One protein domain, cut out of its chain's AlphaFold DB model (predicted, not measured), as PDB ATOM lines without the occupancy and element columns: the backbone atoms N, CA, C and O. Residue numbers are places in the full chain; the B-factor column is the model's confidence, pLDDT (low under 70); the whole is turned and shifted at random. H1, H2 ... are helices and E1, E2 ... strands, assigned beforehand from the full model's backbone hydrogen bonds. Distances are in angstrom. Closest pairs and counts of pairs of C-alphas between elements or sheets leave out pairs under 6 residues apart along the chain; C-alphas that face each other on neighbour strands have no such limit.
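Overview. This is residues 687 to 745 of the 745 residues of an uncharacterized protein of Macrostomum lignano (UniProt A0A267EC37). This domain has little regular structure: a small antiparallel ribbon of E1 and E2 and two short helices, H1 and H2, set nearly crosswise, with tight links from E1 to H1 and from H1 to H2 and one long loop, residues 717 to 729, from H2 to E2. The loop after H2 leads back to the ribbon, and a tail without named elements follows E2. The 59 printed residues hold E1, H1, H2 and E2 in that order, mixed in class, with only 23 residues in named elements. The whole is compact, with a radius of gyration of the C-alphas of 10.6 A and spans of 28 by 26 by 21 A.

Arrangement. E1, residues 692 to 694, is antiparallel to E2, residues 730 to 732, at 154 degrees; N 693 and O 731 are 2.9 A apart, within hydrogen-bond range. H1, residues 695 to 701, touches H2, residues 707 to 716, about perpendicular at 82 degrees; their closest C-alphas, of Glu 699 and Cys 710, are 5.6 A apart. E1 and H2 are apart. In H1 and H2 every O i to N i+4 pair is within hydrogen-bond range. Residues 724 to 725 pair antiparallel with 730 to 731 of E2.

Along the chain. E1 begins at C-alpha 692 (158.525, 232.488, 143.952) and E2 ends at C-alpha 732 (160.614, 236.260, 144.865). H1 measures 9.8 A and H2 13.9 A.

Size, cuts and confidence. The farthest C-alphas, of Ala 728 and Ala 745, are 29.3 A apart. The printed part has no cut; the link from H2 to E2 is long. Residues 744 to 745 are under 70 in pLDDT.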
ATOM      1  N   LYS A 687     162.457 234.853 134.961       92.06
ATOM      2  CA  LYS A 687     161.445 235.238 133.950       92.06
ATOM      3  C   LYS A 687     160.301 234.231 133.789       92.06
ATOM      4  O   LYS A 687     159.278 234.590 133.212       92.06
ATOM      5  N   SER A 688     160.499 232.985 134.216       93.19
ATOM      6  CA  SER A 688     159.601 231.856 133.940       93.19
ATOM      7  C   SER A 688     158.764 231.447 135.155       93.19
ATOM      8  O   SER A 688     157.625 231.014 134.986       93.19
ATOM      9  N   TYR A 689     159.305 231.594 136.368       90.62
ATOM     10  CA  TYR A 689     158.624 231.275 137.625       90.62
ATOM     11  C   TYR A 689     157.974 232.522 138.245       90.62
ATOM     12  O   TYR A 689     158.484 233.634 138.121       90.62
ATOM     13  N   ARG A 690     156.811 232.346 138.887       84.12
ATOM     14  CA  ARG A 690     156.068 233.409 139.587       84.12
ATOM     15  C   ARG A 690     155.037 232.783 140.548       84.12
ATOM     16  O   ARG A 690     154.359 231.850 140.124       84.12
ATOM     17  N   PRO A 691     154.845 233.297 141.781       87.62
ATOM     18  CA  PRO A 691     155.566 234.414 142.390       87.62
ATOM     19  C   PRO A 691     157.007 234.053 142.768       87.62
ATOM     20  O   PRO A 691     157.905 234.811 142.432       87.62
ATOM     21  N   THR A 692     157.236 232.886 143.369       92.94
ATOM     22  CA  THR A 692     158.525 232.488 143.952       92.94
ATOM     23  C   THR A 692     159.138 231.258 143.274       92.94
ATOM     24  O   THR A 692     158.459 230.516 142.562       92.94
ATOM     25  N   VAL A 693     160.431 231.023 143.522       95.00
ATOM     26  CA  VAL A 693     161.136 229.761 143.242       95.00
ATOM     27  C   VAL A 693     161.983 229.357 144.466       95.00
ATOM     28  O   VAL A 693     162.558 230.245 145.095       95.00
ATOM     29  N   PRO A 694     162.076 228.067 144.849       95.12
ATOM     30  CA  PRO A 694     162.929 227.647 145.963       95.12
ATOM     31  C   PRO A 694     164.423 227.825 145.675       95.12
ATOM     32  O   PRO A 694     164.887 227.501 144.579       95.12
ATOM     33  N   ILE A 695     165.195 228.245 146.679       93.94
ATOM     34  CA  ILE A 695     166.661 228.345 146.591       93.94
ATOM     35  C   ILE A 695     167.267 226.961 146.314       93.94
ATOM     36  O   ILE A 695     168.103 226.840 145.427       93.94
ATOM     37  N   SER A 696     166.762 225.896 146.945       94.44
ATOM     38  CA  SER A 696     167.203 224.508 146.714       94.44
ATOM     39  C   SER A 696     166.948 223.985 145.289       94.44
ATOM     40  O   SER A 696     167.676 223.115 144.801       94.44
ATOM     41  N   TYR A 697     165.956 224.533 144.576       94.81
ATOM     42  CA  TYR A 697     165.783 224.271 143.143       94.81
ATOM     43  C   TYR A 697     166.892 224.955 142.333       94.81
ATOM     44  O   TYR A 697     167.491 224.333 141.464       94.81
ATOM     45  N   VAL A 698     167.202 226.218 142.636       94.69
ATOM     46  CA  VAL A 698     168.261 226.972 141.946       94.69
ATOM     47  C   VAL A 698     169.649 226.387 142.234       94.69
ATOM     48  O   VAL A 698     170.443 226.238 141.310       94.69
ATOM     49  N   GLU A 699     169.913 225.976 143.473       94.69
ATOM     50  CA  GLU A 699     171.134 225.293 143.913       94.69
ATOM     51  C   GLU A 699     171.412 224.033 143.076       94.69
ATOM     52  O   GLU A 699     172.464 223.910 142.440       94.69
ATOM     53  N   SER A 700     170.431 223.128 143.016       93.88
ATOM     54  CA  SER A 700     170.552 221.851 142.305       93.88
ATOM     55  C   SER A 700     170.549 221.999 140.777       93.88
ATOM     56  O   SER A 700     171.294 221.293 140.093       93.88
ATOM     57  N   GLU A 701     169.778 222.938 140.228       95.25
ATOM     58  CA  GLU A 701     169.641 223.149 138.778       95.25
ATOM     59  C   GLU A 701     170.798 223.971 138.166       95.25
ATOM     60  O   GLU A 701     171.093 223.835 136.976       95.25
ATOM     61  N   LEU A 702     171.494 224.791 138.969       95.00
ATOM     62  CA  LEU A 702     172.699 225.546 138.574       95.00
ATOM     63  C   LEU A 702     174.021 224.892 139.026       95.00
ATOM     64  O   LEU A 702     175.098 225.482 138.870       95.00
ATOM     65  N   GLY A 703     173.953 223.670 139.567       92.94
ATOM     66  CA  GLY A 703     175.119 222.876 139.949       92.94
ATOM     67  C   GLY A 703     175.989 223.557 141.006       92.94
ATOM     68  O   GLY A 703     177.197 223.711 140.803       92.94
ATOM     69  N   PHE A 704     175.381 224.015 142.100       93.94
ATOM     70  CA  PHE A 704     176.110 224.412 143.303       93.94
ATOM     71  C   PHE A 704     176.429 223.184 144.174       93.94
ATOM     72  O   PHE A 704     175.656 222.226 144.170       93.94
ATOM     73  N   PRO A 705     177.573 223.174 144.886       90.62
ATOM     74  CA  PRO A 705     177.920 222.083 145.795       90.62
ATOM     75  C   PRO A 705     177.200 222.183 147.150       90.62
ATOM     76  O   PRO A 705     177.091 221.177 147.848       90.62
ATOM     77  N   ASP A 706     176.731 223.379 147.513       92.88
ATOM     78  CA  ASP A 706     176.092 223.697 148.786       92.88
ATOM     79  C   ASP A 706     175.221 224.971 148.683       92.88
ATOM     80  O   ASP A 706     175.368 225.786 147.760       92.88
ATOM     81  N   THR A 707     174.317 225.148 149.649       91.81
ATOM     82  CA  THR A 707     173.368 226.271 149.703       91.81
ATOM     83  C   THR A 707     174.038 227.618 150.004       91.81
ATOM     84  O   THR A 707     173.570 228.639 149.501       91.81
ATOM     85  N   GLU A 708     175.133 227.656 150.770       91.75
ATOM     86  CA  GLU A 708     175.831 228.902 151.132       91.75
ATOM     87  C   GLU A 708     176.496 229.520 149.896       91.75
ATOM     88  O   GLU A 708     176.288 230.696 149.601       91.75
ATOM     89  N   SER A 709     177.188 228.703 149.096       93.31
ATOM     90  CA  SER A 709     177.725 229.050 147.776       93.31
ATOM     91  C   SER A 709     176.633 229.534 146.817       93.31
ATOM     92  O   SER A 709     176.853 230.484 146.061       93.31
ATOM     93  N   CYS A 710     175.447 228.914 146.840       94.00
ATOM     94  CA  CYS A 710     174.313 229.355 146.026       94.00
ATOM     95  C   CYS A 710     173.787 230.728 146.480       94.00
ATOM     96  O   CYS A 710     173.554 231.600 145.644       94.00
ATOM     97  N   VAL A 711     173.624 230.954 147.787       92.06
ATOM     98  CA  VAL A 711     173.179 232.239 148.358       92.06
ATOM     99  C   VAL A 711     174.211 233.342 148.109       92.06
ATOM    100  O   VAL A 711     173.848 234.417 147.635       92.06
ATOM    101  N   ALA A 712     175.498 233.066 148.328       92.50
ATOM    102  CA  ALA A 712     176.590 233.994 148.047       92.50
ATOM    103  C   ALA A 712     176.635 234.389 146.562       92.50
ATOM    104  O   ALA A 712     176.776 235.572 146.245       92.50
ATOM    105  N   PHE A 713     176.436 233.432 145.647       94.06
ATOM    106  CA  PHE A 713     176.299 233.724 144.220       94.06
ATOM    107  C   PHE A 713     175.056 234.565 143.909       94.06
ATOM    108  O   PHE A 713     175.153 235.490 143.108       94.06
ATOM    109  N   LEU A 714     173.896 234.280 144.511       92.56
ATOM    110  CA  LEU A 714     172.659 235.032 144.262       92.56
ATOM    111  C   LEU A 714     172.807 236.501 144.684       92.56
ATOM    112  O   LEU A 714     172.580 237.396 143.867       92.56
ATOM    113  N   THR A 715     173.268 236.746 145.912       90.44
ATOM    114  CA  THR A 715     173.540 238.092 146.436       90.44
ATOM    115  C   THR A 715     174.625 238.799 145.617       90.44
ATOM    116  O   THR A 715     174.429 239.930 145.174       90.44
ATOM    117  N   GLY A 716     175.742 238.117 145.330       89.88
ATOM    118  CA  GLY A 716     176.833 238.648 144.503       89.88
ATOM    119  C   GLY A 716     176.448 238.904 143.041       89.88
ATOM    120  O   GLY A 716     177.048 239.758 142.395       89.88
ATOM    121  N   SER A 717     175.417 238.223 142.530       89.62
ATOM    122  CA  SER A 717     174.862 238.445 141.189       89.62
ATOM    123  C   SER A 717     173.869 239.608 141.123       89.62
ATOM    124  O   SER A 717     173.233 239.789 140.092       89.62
ATOM    125  N   GLY A 718     173.649 240.369 142.202       86.31
ATOM    126  CA  GLY A 718     172.698 241.486 142.199       86.31
ATOM    127  C   GLY A 718     171.223 241.074 142.307       86.31
ATOM    128  O   GLY A 718     170.343 241.827 141.870       86.31
ATOM    129  N   VAL A 719     170.923 239.905 142.888       88.38
ATOM    130  CA  VAL A 719     169.578 239.608 143.414       88.38
ATOM    131  C   VAL A 719     169.378 240.433 144.696       88.38
ATOM    132  O   VAL A 719     170.204 240.323 145.600       88.38
ATOM    133  N   PRO A 720     168.321 241.263 144.815       86.44
ATOM    134  CA  PRO A 720     168.093 242.041 146.032       86.44
ATOM    135  C   PRO A 720     167.795 241.147 147.239       86.44
ATOM    136  O   PRO A 720     167.016 240.205 147.124       86.44
ATOM    137  N   GLU A 721     168.312 241.510 148.412       84.38
ATOM    138  CA  GLU A 721     168.019 240.840 149.690       84.38
ATOM    139  C   GLU A 721     166.508 240.799 149.988       84.38
ATOM    140  O   GLU A 721     165.965 239.762 150.346       84.38
ATOM    141  N   ALA A 722     165.782 241.883 149.688       84.00
ATOM    142  CA  ALA A 722     164.319 241.946 149.793       84.00
ATOM    143  C   ALA A 722     163.554 241.009 148.824       84.00
ATOM    144  O   ALA A 722     162.333 240.907 148.913       84.00
ATOM    145  N   ALA A 723     164.253 240.353 147.893       84.31
ATOM    146  CA  ALA A 723     163.728 239.315 147.008       84.31
ATOM    147  C   ALA A 723     164.285 237.912 147.342       84.31
ATOM    148  O   ALA A 723     163.988 236.962 146.618       84.31
ATOM    149  N   LEU A 724     165.091 237.778 148.401       88.12
ATOM    150  CA  LEU A 724     165.801 236.564 148.796       88.12
ATOM    151  C   LEU A 724     165.450 236.197 150.250       88.12
ATOM    152  O   LEU A 724     166.184 236.507 151.184       88.12
ATOM    153  N   ASP A 725     164.326 235.510 150.440       84.88
ATOM    154  CA  ASP A 725     163.913 235.011 151.752       84.88
ATOM    155  C   ASP A 725     164.732 233.762 152.113       84.88
ATOM    156  O   ASP A 725     164.374 232.623 151.796       84.88
ATOM    157  N   THR A 726     165.870 233.986 152.768       78.19
ATOM    158  CA  THR A 726     166.760 232.929 153.267       78.19
ATOM    159  C   THR A 726     166.151 232.132 154.423       78.19
ATOM    160  O   THR A 726     166.554 230.991 154.632       78.19
ATOM    161  N   GLY A 727     165.156 232.679 155.133       77.44
ATOM    162  CA  GLY A 727     164.451 231.997 156.221       77.44
ATOM    163  C   GLY A 727     163.427 230.976 155.718       77.44
ATOM    164  O   GLY A 727     163.353 229.867 156.244       77.44
ATOM    165  N   ALA A 728     162.675 231.315 154.667       80.75
ATOM    166  CA  ALA A 728     161.761 230.395 153.985       80.75
ATOM    167  C   ALA A 728     162.437 229.562 152.877       80.75
ATOM    168  O   ALA A 728     161.838 228.615 152.365       80.75
ATOM    169  N   GLY A 729     163.663 229.914 152.473       89.44
ATOM    170  CA  GLY A 729     164.384 229.266 151.375       89.44
ATOM    171  C   GLY A 729     163.818 229.601 149.988       89.44
ATOM    172  O   GLY A 729     163.809 228.740 149.105       89.44
ATOM    173  N   LEU A 730     163.313 230.824 149.787       91.94
ATOM    174  CA  LEU A 730     162.569 231.255 148.596       91.94
ATOM    175  C   LEU A 730     163.168 232.509 147.942       91.94
ATOM    176  O   LEU A 730     163.617 233.432 148.613       91.94
ATOM    177  N   ILE A 731     163.085 232.584 146.612       91.69
ATOM    178  CA  ILE A 731     163.403 233.780 145.820       91.69
ATOM    179  C   ILE A 731     162.107 234.333 145.220       91.69
ATOM    180  O   ILE A 731     161.428 233.618 144.477       91.69
ATOM    181  N   ASP A 732     161.760 235.593 145.491       91.00
ATOM    182  CA  ASP A 732     160.614 236.260 144.865       91.00
ATOM    183  C   ASP A 732     160.968 236.790 143.467       91.00
ATOM    184  O   ASP A 732     161.655 237.797 143.272       91.00
ATOM    185  N   CYS A 733     160.422 236.117 142.457       90.31
ATOM    186  CA  CYS A 733     160.608 236.443 141.050       90.31
ATOM    187  C   CYS A 733     159.764 237.651 140.597       90.31
ATOM    188  O   CYS A 733     159.855 238.078 139.444       90.31
ATOM    189  N   LYS A 734     158.912 238.212 141.469       86.50
ATOM    190  CA  LYS A 734     158.191 239.469 141.221       86.50
ATOM    191  C   LYS A 734     159.007 240.695 141.631       86.50
ATOM    192  O   LYS A 734     158.928 241.697 140.920       86.50
ATOM    193  N   THR A 735     159.730 240.644 142.750       85.06
ATOM    194  CA  THR A 735     160.552 241.763 143.249       85.06
ATOM    195  C   THR A 735     161.979 241.751 142.711       85.06
ATOM    196  O   THR A 735     162.534 242.831 142.525       85.06
ATOM    197  N   CYS A 736     162.559 240.590 142.381       86.06
ATOM    198  CA  CYS A 736     163.877 240.525 141.743       86.06
ATOM    199  C   CYS A 736     163.847 241.110 140.307       86.06
ATOM    200  O   CYS A 736     163.221 240.525 139.412       86.06
ATOM    201  N   PRO A 737     164.525 242.242 140.023       83.56
ATOM    202  CA  PRO A 737     164.501 242.845 138.702       83.56
ATOM    203  C   PRO A 737     165.552 242.176 137.815       83.56
ATOM    204  O   PRO A 737     166.746 242.388 137.970       83.56
ATOM    205  N   VAL A 738     165.125 241.421 136.800       86.31
ATOM    206  CA  VAL A 738     166.017 240.605 135.937       86.31
ATOM    207  C   VAL A 738     167.093 241.406 135.163       86.31
ATOM    208  O   VAL A 738     167.950 240.830 134.493       86.31
ATOM    209  N   GLN A 739     167.055 242.739 135.237       84.31
ATOM    210  CA  GLN A 739     168.080 243.646 134.715       84.31
ATOM    211  C   GLN A 739     169.231 243.927 135.699       84.31
ATOM    212  O   GLN A 739     170.301 244.282 135.222       84.31
ATOM    213  N   SER A 740     169.061 243.750 137.018       83.31
ATOM    214  CA  SER A 740     170.162 243.876 137.993       83.31
ATOM    215  C   SER A 740     171.045 242.631 138.069       83.31
ATOM    216  O   SER A 740     172.126 242.701 138.640       83.31
ATOM    217  N   ILE A 741     170.579 241.502 137.518       87.94
ATOM    218  CA  ILE A 741     171.240 240.202 137.656       87.94
ATOM    219  C   ILE A 741     172.471 240.121 136.747       87.94
ATOM    220  O   ILE A 741     172.371 239.646 135.616       87.94
ATOM    221  N   GLU A 742     173.628 240.591 137.181       86.62
ATOM    222  CA  GLU A 742     174.863 240.613 136.388       86.62
ATOM    223  C   GLU A 742     176.009 240.007 137.215       86.62
ATOM    224  O   GLU A 742     175.870 239.815 138.418       86.62
ATOM    225  N   LEU A 743     177.137 239.661 136.588       79.62
ATOM    226  CA  LEU A 743     178.314 239.260 137.366       79.62
ATOM    227  C   LEU A 743     178.866 240.483 138.111       79.62
ATOM    228  O   LEU A 743     178.960 241.560 137.516       79.62
ATOM    229  N   ALA A 744     179.275 240.300 139.368       63.03
ATOM    230  CA  ALA A 744     180.132 241.265 140.050       63.03
ATOM    231  C   ALA A 744     181.398 241.524 139.206       63.03
ATOM    232  O   ALA A 744     181.949 240.593 138.609       63.03
ATOM    233  N   ALA A 745     181.798 242.795 139.122       41.78
ATOM    234  CA  ALA A 745     182.848 243.296 138.230       41.78
ATOM    235  C   ALA A 745     184.228 243.371 138.901       41.78
ATOM    236  O   ALA A 745     184.267 243.676 140.115       41.78
TER     237      ALA A 745